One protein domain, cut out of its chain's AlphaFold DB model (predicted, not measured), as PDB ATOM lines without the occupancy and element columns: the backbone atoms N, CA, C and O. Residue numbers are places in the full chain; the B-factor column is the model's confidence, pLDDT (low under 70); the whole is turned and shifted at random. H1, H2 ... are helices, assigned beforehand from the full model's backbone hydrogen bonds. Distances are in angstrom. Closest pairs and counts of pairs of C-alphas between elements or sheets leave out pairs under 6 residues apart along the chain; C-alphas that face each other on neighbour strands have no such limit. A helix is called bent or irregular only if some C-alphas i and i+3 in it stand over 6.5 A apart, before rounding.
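This is residues 102 to 162 of the 175 residues of the protein "Hypothetical protein" of Mantoniella antarctica (UniProt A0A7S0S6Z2). A hairpin of two helices side by side, H1 and H2, has a third, longer helix, H3, that starts beside it and runs off about perpendicular to it; residues 148 to 162 of H3 stick out as an arm. H3 is bent, but with its two arms at 19 degrees it runs nearly straight, and its free part makes much of the length. The printed part has 61 residues with three named helices in the order H1, H2, H3 and no named strand, and its class is all helix. It is loose, with a radius of gyration of the C-alphas of 13.5 A, and the C-alphas span 41 by 27 by 15 A.

The printed part begins at Ser 102, with its C-alpha at (130.468, 170.278, 62.138). H1 is residues 106 to 121, from C-alpha 106 at (136.339, 164.837, 57.490), and is 22.9 A long from first to last C-alpha. H2 is residues 123 to 136 and 20.1 A long. H3 is residues 140 to 162, assigned as one helix by its hydrogen bonds, but bent: C-alphas 151 and 154 are 6.5 A apart. Its arm H3a is residues 140 to 151, 16.5 A long, and its arm H3b is residues 154 to 162, 12.2 A long, ending with C-alpha 162 at (115.663, 152.870, 79.561).

H1 and H2 form a helical hairpin: they touch and run opposite ways at a shallow tilt of 21 degrees, and their closest C-alphas, those of Glu 119 and Gly 126, are 3.7 A apart. H1 touches H3a with residues 109 to 112 alone, about perpendicular at 86 degrees; the closest C-alphas are those of Cys 112 and Tyr 144, 6.8 A apart. H2 touches H3a with residues 130 to 134 alone, at 71 degrees, only just about perpendicular; the closest C-alphas are those of Asp 134 and Ala 140, 6.0 A apart. H3b is apart from H1 and from H2. In H1, H2, H3a and H3b every O i to N i+4 pair is within hydrogen-bond range.

The outline is only just elongated, and the two C-alphas farthest apart, those of Arg 135 and Ala 162, are 42.3 A apart. Residues 148 to 162, which belong to H3, stand free; the body without them, 46 residues, spans 28 by 18 by 18 A. The printed part has no cut. The links from H1 to H2 and from H2 to H3 are tight, with 1 and 3 residues. The mean pLDDT of the printed part is 79.7, and residues 149 to 157 are under 70 in this model.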
ATOM      1  N   SER A 102     131.245 170.540  63.359       75.88
ATOM      2  CA  SER A 102     130.468 170.278  62.138       75.88
ATOM      3  C   SER A 102     131.135 170.807  60.866       75.88
ATOM      4  O   SER A 102     131.126 170.104  59.857       75.88
ATOM      5  N   GLU A 103     131.778 171.971  60.938       77.31
ATOM      6  CA  GLU A 103     132.464 172.635  59.820       77.31
ATOM      7  C   GLU A 103     133.874 172.078  59.569       77.31
ATOM      8  O   GLU A 103     134.446 172.291  58.498       77.31
ATOM      9  N   MET A 104     134.442 171.316  60.514       79.25
ATOM     10  CA  MET A 104     135.722 170.642  60.296       79.25
ATOM     11  C   MET A 104     135.615 169.622  59.159       79.25
ATOM     12  O   MET A 104     134.696 168.794  59.105       79.25
ATOM     13  N   SER A 105     136.620 169.632  58.279       83.12
ATOM     14  CA  SER A 105     136.730 168.645  57.208       83.12
ATOM     15  C   SER A 105     136.810 167.228  57.787       83.12
ATOM     16  O   SER A 105     137.378 167.000  58.858       83.12
ATOM     17  N   GLY A 106     136.273 166.241  57.064       84.75
ATOM     18  CA  GLY A 106     136.339 164.837  57.490       84.75
ATOM     19  C   GLY A 106     137.776 164.340  57.700       84.75
ATOM     20  O   GLY A 106     138.023 163.497  58.557       84.75
ATOM     21  N   TYR A 107     138.738 164.911  56.971       86.00
ATOM     22  CA  TYR A 107     140.164 164.674  57.190       86.00
ATOM     23  C   TYR A 107     140.628 165.164  58.567       86.00
ATOM     24  O   TYR A 107     141.295 164.424  59.290       86.00
ATOM     25  N   MET A 108     140.237 166.380  58.960       85.62
ATOM     26  CA  MET A 108     140.632 166.943  60.250       85.62
ATOM     27  C   MET A 108     139.978 166.195  61.418       85.62
ATOM     28  O   MET A 108     140.646 165.908  62.409       85.62
ATOM     29  N   LYS A 109     138.718 165.767  61.263       87.50
ATOM     30  CA  LYS A 109     138.024 164.908  62.241       87.50
ATOM     31  C   LYS A 109     138.785 163.602  62.500       87.50
ATOM     32  O   LYS A 109     139.042 163.268  63.654       87.50
ATOM     33  N   LYS A 110     139.247 162.924  61.440       88.12
ATOM     34  CA  LYS A 110     140.065 161.700  61.551       88.12
ATOM     35  C   LYS A 110     141.412 161.943  62.233       88.12
ATOM     36  O   LYS A 110     141.855 161.106  63.014       88.12
ATOM     37  N   LYS A 111     142.070 163.081  61.972       88.06
ATOM     38  CA  LYS A 111     143.304 163.436  62.690       88.06
ATOM     39  C   LYS A 111     143.049 163.659  64.186       88.06
ATOM     40  O   LYS A 111     143.859 163.216  64.994       88.06
ATOM     41  N   CYS A 112     141.944 164.303  64.561       86.75
ATOM     42  CA  CYS A 112     141.573 164.486  65.967       86.75
ATOM     43  C   CYS A 112     141.297 163.150  66.673       86.75
ATOM     44  O   CYS A 112     141.763 162.946  67.789       86.75
ATOM     45  N   GLU A 113     140.620 162.210  66.014       87.12
ATOM     46  CA  GLU A 113     140.429 160.846  66.535       87.12
ATOM     47  C   GLU A 113     141.764 160.094  66.679       87.12
ATOM     48  O   GLU A 113     142.022 159.454  67.699       87.12
ATOM     49  N   ALA A 114     142.661 160.217  65.697       86.00
ATOM     50  CA  ALA A 114     144.001 159.635  65.770       86.00
ATOM     51  C   ALA A 114     144.829 160.231  66.925       86.00
ATOM     52  O   ALA A 114     145.506 159.495  67.637       86.00
ATOM     53  N   ALA A 115     144.738 161.541  67.164       84.81
ATOM     54  CA  ALA A 115     145.394 162.190  68.300       84.81
ATOM     55  C   ALA A 115     144.783 161.772  69.646       84.81
ATOM     56  O   ALA A 115     145.518 161.552  70.606       84.81
ATOM     57  N   ALA A 116     143.459 161.589  69.711       85.25
ATOM     58  CA  ALA A 116     142.771 161.101  70.905       85.25
ATOM     59  C   ALA A 116     143.173 159.661  71.260       85.25
ATOM     60  O   ALA A 116     143.467 159.366  72.415       85.25
ATOM     61  N   THR A 117     143.215 158.772  70.265       87.56
ATOM     62  CA  THR A 117     143.653 157.377  70.459       87.56
ATOM     63  C   THR A 117     145.145 157.278  70.774       87.56
ATOM     64  O   THR A 117     145.562 156.369  71.491       87.56
ATOM     65  N   LEU A 118     145.960 158.212  70.271       84.25
ATOM     66  CA  LEU A 118     147.358 158.342  70.672       84.25
ATOM     67  C   LEU A 118     147.489 158.808  72.121       84.25
ATOM     68  O   LEU A 118     148.295 158.231  72.832       84.25
ATOM     69  N   GLU A 119     146.681 159.768  72.581       85.75
ATOM     70  CA  GLU A 119     146.682 160.226  73.982       85.75
ATOM     71  C   GLU A 119     146.283 159.123  74.972       85.75
ATOM     72  O   GLU A 119     146.796 159.088  76.087       85.75
ATOM     73  N   GLU A 120     145.413 158.198  74.560       83.81
ATOM     74  CA  GLU A 120     145.022 157.035  75.366       83.81
ATOM     75  C   GLU A 120     146.150 155.998  75.506       83.81
ATOM     76  O   GLU A 120     146.272 155.349  76.542       83.81
ATOM     77  N   LYS A 121     147.000 155.861  74.482       86.38
ATOM     78  CA  LYS A 121     148.158 154.951  74.498       86.38
ATOM     79  C   LYS A 121     149.383 155.587  75.149       86.38
ATOM     80  O   LYS A 121     150.122 154.911  75.857       86.38
ATOM     81  N   ASP A 122     149.597 156.869  74.882       82.44
ATOM     82  CA  ASP A 122     150.729 157.659  75.343       82.44
ATOM     83  C   ASP A 122     150.298 159.125  75.504       82.44
ATOM     84  O   ASP A 122     150.090 159.872  74.540       82.44
ATOM     85  N   VAL A 123     150.178 159.546  76.761       85.38
ATOM     86  CA  VAL A 123     149.708 160.887  77.126       85.38
ATOM     87  C   VAL A 123     150.652 161.976  76.608       85.38
ATOM     88  O   VAL A 123     150.201 163.077  76.282       85.38
ATOM     89  N   GLU A 124     151.956 161.706  76.514       81.06
ATOM     90  CA  GLU A 124     152.945 162.701  76.100       81.06
ATOM     91  C   GLU A 124     152.976 162.843  74.571       81.06
ATOM     92  O   GLU A 124     152.899 163.962  74.048       81.06
ATOM     93  N   ALA A 125     152.954 161.720  73.845       85.12
ATOM     94  CA  ALA A 125     152.856 161.714  72.385       85.12
ATOM     95  C   ALA A 125     151.506 162.266  71.893       85.12
ATOM     96  O   ALA A 125     151.454 163.037  70.928       85.12
ATOM     97  N   GLY A 126     150.410 161.940  72.584       82.31
ATOM     98  CA  GLY A 126     149.084 162.477  72.290       82.31
ATOM     99  C   GLY A 126     149.013 163.989  72.482       82.31
ATOM    100  O   GLY A 126     148.513 164.701  71.612       82.31
ATOM    101  N   ARG A 127     149.592 164.521  73.567       83.94
ATOM    102  CA  ARG A 127     149.692 165.978  73.769       83.94
ATOM    103  C   ARG A 127     150.491 166.657  72.658       83.94
ATOM    104  O   ARG A 127     150.063 167.708  72.187       83.94
ATOM    105  N   ALA A 128     151.597 166.068  72.204       87.00
ATOM    106  CA  ALA A 128     152.366 166.603  71.079       87.00
ATOM    107  C   ALA A 128     151.563 166.591  69.764       87.00
ATOM    108  O   ALA A 128     151.565 167.588  69.036       87.00
ATOM    109  N   ALA A 129     150.821 165.513  69.487       86.38
ATOM    110  CA  ALA A 129     149.938 165.414  68.325       86.38
ATOM    111  C   ALA A 129     148.811 166.457  68.369       86.38
ATOM    112  O   ALA A 129     148.537 167.111  67.362       86.38
ATOM    113  N   TRP A 130     148.215 166.682  69.545       86.12
ATOM    114  CA  TRP A 130     147.228 167.742  69.749       86.12
ATOM    115  C   TRP A 130     147.815 169.135  69.548       86.12
ATOM    116  O   TRP A 130     147.164 169.964  68.928       86.12
ATOM    117  N   ILE A 131     149.039 169.398  70.013       87.69
ATOM    118  CA  ILE A 131     149.715 170.687  69.793       87.69
ATOM    119  C   ILE A 131     149.990 170.914  68.298       87.69
ATOM    120  O   ILE A 131     149.840 172.034  67.814       87.69
ATOM    121  N   ALA A 132     150.383 169.875  67.555       86.44
ATOM    122  CA  ALA A 132     150.572 169.972  66.107       86.44
ATOM    123  C   ALA A 132     149.244 170.239  65.379       86.44
ATOM    124  O   ALA A 132     149.184 171.105  64.507       86.44
ATOM    125  N   LEU A 133     148.175 169.555  65.789       85.62
ATOM    126  CA  LEU A 133     146.819 169.783  65.289       85.62
ATOM    127  C   LEU A 133     146.305 171.188  65.596       85.62
ATOM    128  O   LEU A 133     145.704 171.804  64.727       85.62
ATOM    129  N   ASP A 134     146.578 171.716  66.784       85.62
ATOM    130  CA  ASP A 134     146.119 173.044  67.204       85.62
ATOM    131  C   ASP A 134     146.839 174.177  66.448       85.62
ATOM    132  O   ASP A 134     146.280 175.254  66.250       85.62
ATOM    133  N   ARG A 135     148.057 173.925  65.942       87.00
ATOM    134  CA  ARG A 135     148.742 174.842  65.009       87.00
ATOM    135  C   ARG A 135     148.071 174.894  63.636       87.00
ATOM    136  O   ARG A 135     148.079 175.951  63.015       87.00
ATOM    137  N   GLU A 136     147.546 173.766  63.152       83.19
ATOM    138  CA  GLU A 136     146.838 173.678  61.863       83.19
ATOM    139  C   GLU A 136     145.384 174.166  61.979       83.19
ATOM    140  O   GLU A 136     144.877 174.837  61.081       83.19
ATOM    141  N   ALA A 137     144.718 173.838  63.087       80.44
ATOM    142  CA  ALA A 137     143.324 174.150  63.375       80.44
ATOM    143  C   ALA A 137     143.166 174.521  64.863       80.44
ATOM    144  O   ALA A 137     142.953 173.639  65.704       80.44
ATOM    145  N   PRO A 138     143.250 175.819  65.204       81.50
ATOM    146  CA  PRO A 138     143.117 176.284  66.581       81.50
ATOM    147  C   PRO A 138     141.763 175.898  67.178       81.50
ATOM    148  O   PRO A 138     140.708 176.170  66.599       81.50
ATOM    149  N   GLY A 139     141.780 175.280  68.355       80.00
ATOM    150  CA  GLY A 139     140.569 174.839  69.045       80.00
ATOM    151  C   GLY A 139     140.040 173.478  68.589       80.00
ATOM    152  O   GLY A 139     139.009 173.043  69.101       80.00
ATOM    153  N   ALA A 140     140.745 172.758  67.709       82.19
ATOM    154  CA  ALA A 140     140.343 171.420  67.258       82.19
ATOM    155  C   ALA A 140     140.180 170.422  68.419       82.19
ATOM    156  O   ALA A 140     139.276 169.585  68.406       82.19
ATOM    157  N   ARG A 141     141.017 170.531  69.460       83.31
ATOM    158  CA  ARG A 141     140.899 169.699  70.666       83.31
ATOM    159  C   ARG A 141     139.616 169.990  71.445       83.31
ATOM    160  O   ARG A 141     138.950 169.053  71.875       83.31
ATOM    161  N   MET A 142     139.275 171.268  71.615       81.44
ATOM    162  CA  MET A 142     138.045 171.686  72.296       81.44
ATOM    163  C   MET A 142     136.821 171.233  71.502       81.44
ATOM    164  O   MET A 142     135.958 170.570  72.053       81.44
ATOM    165  N   ALA A 143     136.815 171.453  70.184       83.75
ATOM    166  CA  ALA A 143     135.740 171.003  69.303       83.75
ATOM    167  C   ALA A 143     135.542 169.473  69.335       83.75
ATOM    168  O   ALA A 143     134.408 168.991  69.316       83.75
ATOM    169  N   TYR A 144     136.631 168.698  69.416       83.06
ATOM    170  CA  TYR A 144     136.562 167.244  69.593       83.06
ATOM    171  C   TYR A 144     135.951 166.855  70.946       83.06
ATOM    172  O   TYR A 144     135.099 165.967  71.000       83.06
ATOM    173  N   GLN A 145     136.368 167.513  72.031       83.75
ATOM    174  CA  GLN A 145     135.829 167.268  73.371       83.75
ATOM    175  C   GLN A 145     134.352 167.657  73.470       83.75
ATOM    176  O   GLN A 145     133.570 166.869  73.995       83.75
ATOM    177  N   ASP A 146     133.961 168.793  72.897       81.38
ATOM    178  CA  ASP A 146     132.576 169.263  72.859       81.38
ATOM    179  C   ASP A 146     131.685 168.288  72.080       81.38
ATOM    180  O   ASP A 146     130.619 167.916  72.560       81.38
ATOM    181  N   ASN A 147     132.135 167.780  70.925       80.94
ATOM    182  CA  ASN A 147     131.397 166.751  70.185       80.94
ATOM    183  C   ASN A 147     131.328 165.415  70.944       80.94
ATOM    184  O   ASN A 147     130.295 164.743  70.946       80.94
ATOM    185  N   ARG A 148     132.419 165.012  71.604       77.44
ATOM    186  CA  ARG A 148     132.442 163.783  72.406       77.44
ATOM    187  C   ARG A 148     131.517 163.890  73.625       77.44
ATOM    188  O   ARG A 148     130.869 162.905  73.961       77.44
ATOM    189  N   GLY A 149     131.433 165.064  74.250       66.12
ATOM    190  CA  GLY A 149     130.510 165.357  75.348       66.12
ATOM    191  C   GLY A 149     129.054 165.458  74.888       66.12
ATOM    192  O   GLY A 149     128.183 164.859  75.511       66.12
ATOM    193  N   ALA A 150     128.795 166.123  73.759       60.62
ATOM    194  CA  ALA A 150     127.457 166.270  73.181       60.62
ATOM    195  C   ALA A 150     126.858 164.941  72.692       60.62
ATOM    196  O   ALA A 150     125.642 164.763  72.726       60.62
ATOM    197  N   ARG A 151     127.690 163.974  72.276       55.12
ATOM    198  CA  ARG A 151     127.214 162.608  72.005       55.12
ATOM    199  C   ARG A 151     126.629 161.933  73.250       55.12
ATOM    200  O   ARG A 151     125.668 161.197  73.114       55.12
ATOM    201  N   GLY A 152     127.165 162.212  74.440       53.28
ATOM    202  CA  GLY A 152     126.757 161.551  75.682       53.28
ATOM    203  C   GLY A 152     125.581 162.195  76.424       53.28
ATOM    204  O   GLY A 152     125.039 161.571  77.329       53.28
ATOM    205  N   THR A 153     125.179 163.425  76.087       54.22
ATOM    206  CA  THR A 153     124.075 164.106  76.790       54.22
ATOM    207  C   THR A 153     122.700 163.584  76.382       54.22
ATOM    208  O   THR A 153     121.827 163.487  77.236       54.22
ATOM    209  N   ASN A 154     122.517 163.200  75.115       56.09
ATOM    210  CA  ASN A 154     121.284 162.537  74.674       56.09
ATOM    211  C   ASN A 154     121.210 161.102  75.225       56.09
ATOM    212  O   ASN A 154     120.180 160.700  75.750       56.09
ATOM    213  N   ASP A 155     122.349 160.398  75.253       61.84
ATOM    214  CA  ASP A 155     122.457 159.060  75.849       61.84
ATOM    215  C   ASP A 155     122.114 159.033  77.350       61.84
ATOM    216  O   ASP A 155     121.792 157.974  77.877       61.84
ATOM    217  N   LEU A 156     122.233 160.152  78.075       66.44
ATOM    218  CA  LEU A 156     121.951 160.185  79.513       66.44
ATOM    219  C   LEU A 156     120.443 160.151  79.800       66.44
ATOM    220  O   LEU A 156     120.021 159.403  80.677       66.44
ATOM    221  N   MET A 157     119.648 160.915  79.041       67.06
ATOM    222  CA  MET A 157     118.183 160.874  79.136       67.06
ATOM    223  C   MET A 157     117.643 159.562  78.566       67.06
ATOM    224  O   MET A 157     116.776 158.953  79.180       67.06
ATOM    225  N   ASP A 158     118.228 159.059  77.474       72.38
ATOM    226  CA  ASP A 158     117.853 157.755  76.913       72.38
ATOM    227  C   ASP A 158     118.161 156.600  77.877       72.38
ATOM    228  O   ASP A 158     117.356 155.684  78.017       72.38
ATOM    229  N   LYS A 159     119.289 156.641  78.598       72.38
ATOM    230  CA  LYS A 159     119.595 155.652  79.647       72.38
ATOM    231  C   LYS A 159     118.664 155.773  80.845       72.38
ATOM    232  O   LYS A 159     118.244 154.751  81.369       72.38
ATOM    233  N   PHE A 160     118.319 156.993  81.249       71.50
ATOM    234  CA  PHE A 160     117.368 157.220  82.335       71.50
ATOM    235  C   PHE A 160     115.976 156.676  81.981       71.50
ATOM    236  O   PHE A 160     115.390 155.931  82.760       71.50
ATOM    237  N   CYS A 161     115.501 156.934  80.760       77.19
ATOM    238  CA  CYS A 161     114.244 156.384  80.255       77.19
ATOM    239  C   CYS A 161     114.300 154.878  79.958       77.19
ATOM    240  O   CYS A 161     113.268 154.211  79.991       77.19
ATOM    241  N   ALA A 162     115.481 154.316  79.684       78.25
ATOM    242  CA  ALA A 162     115.663 152.870  79.561       78.25
ATOM    243  C   ALA A 162     115.644 152.154  80.924       78.25
ATOM    244  O   ALA A 162     115.199 151.010  81.000       78.25
TER     245      ALA A 162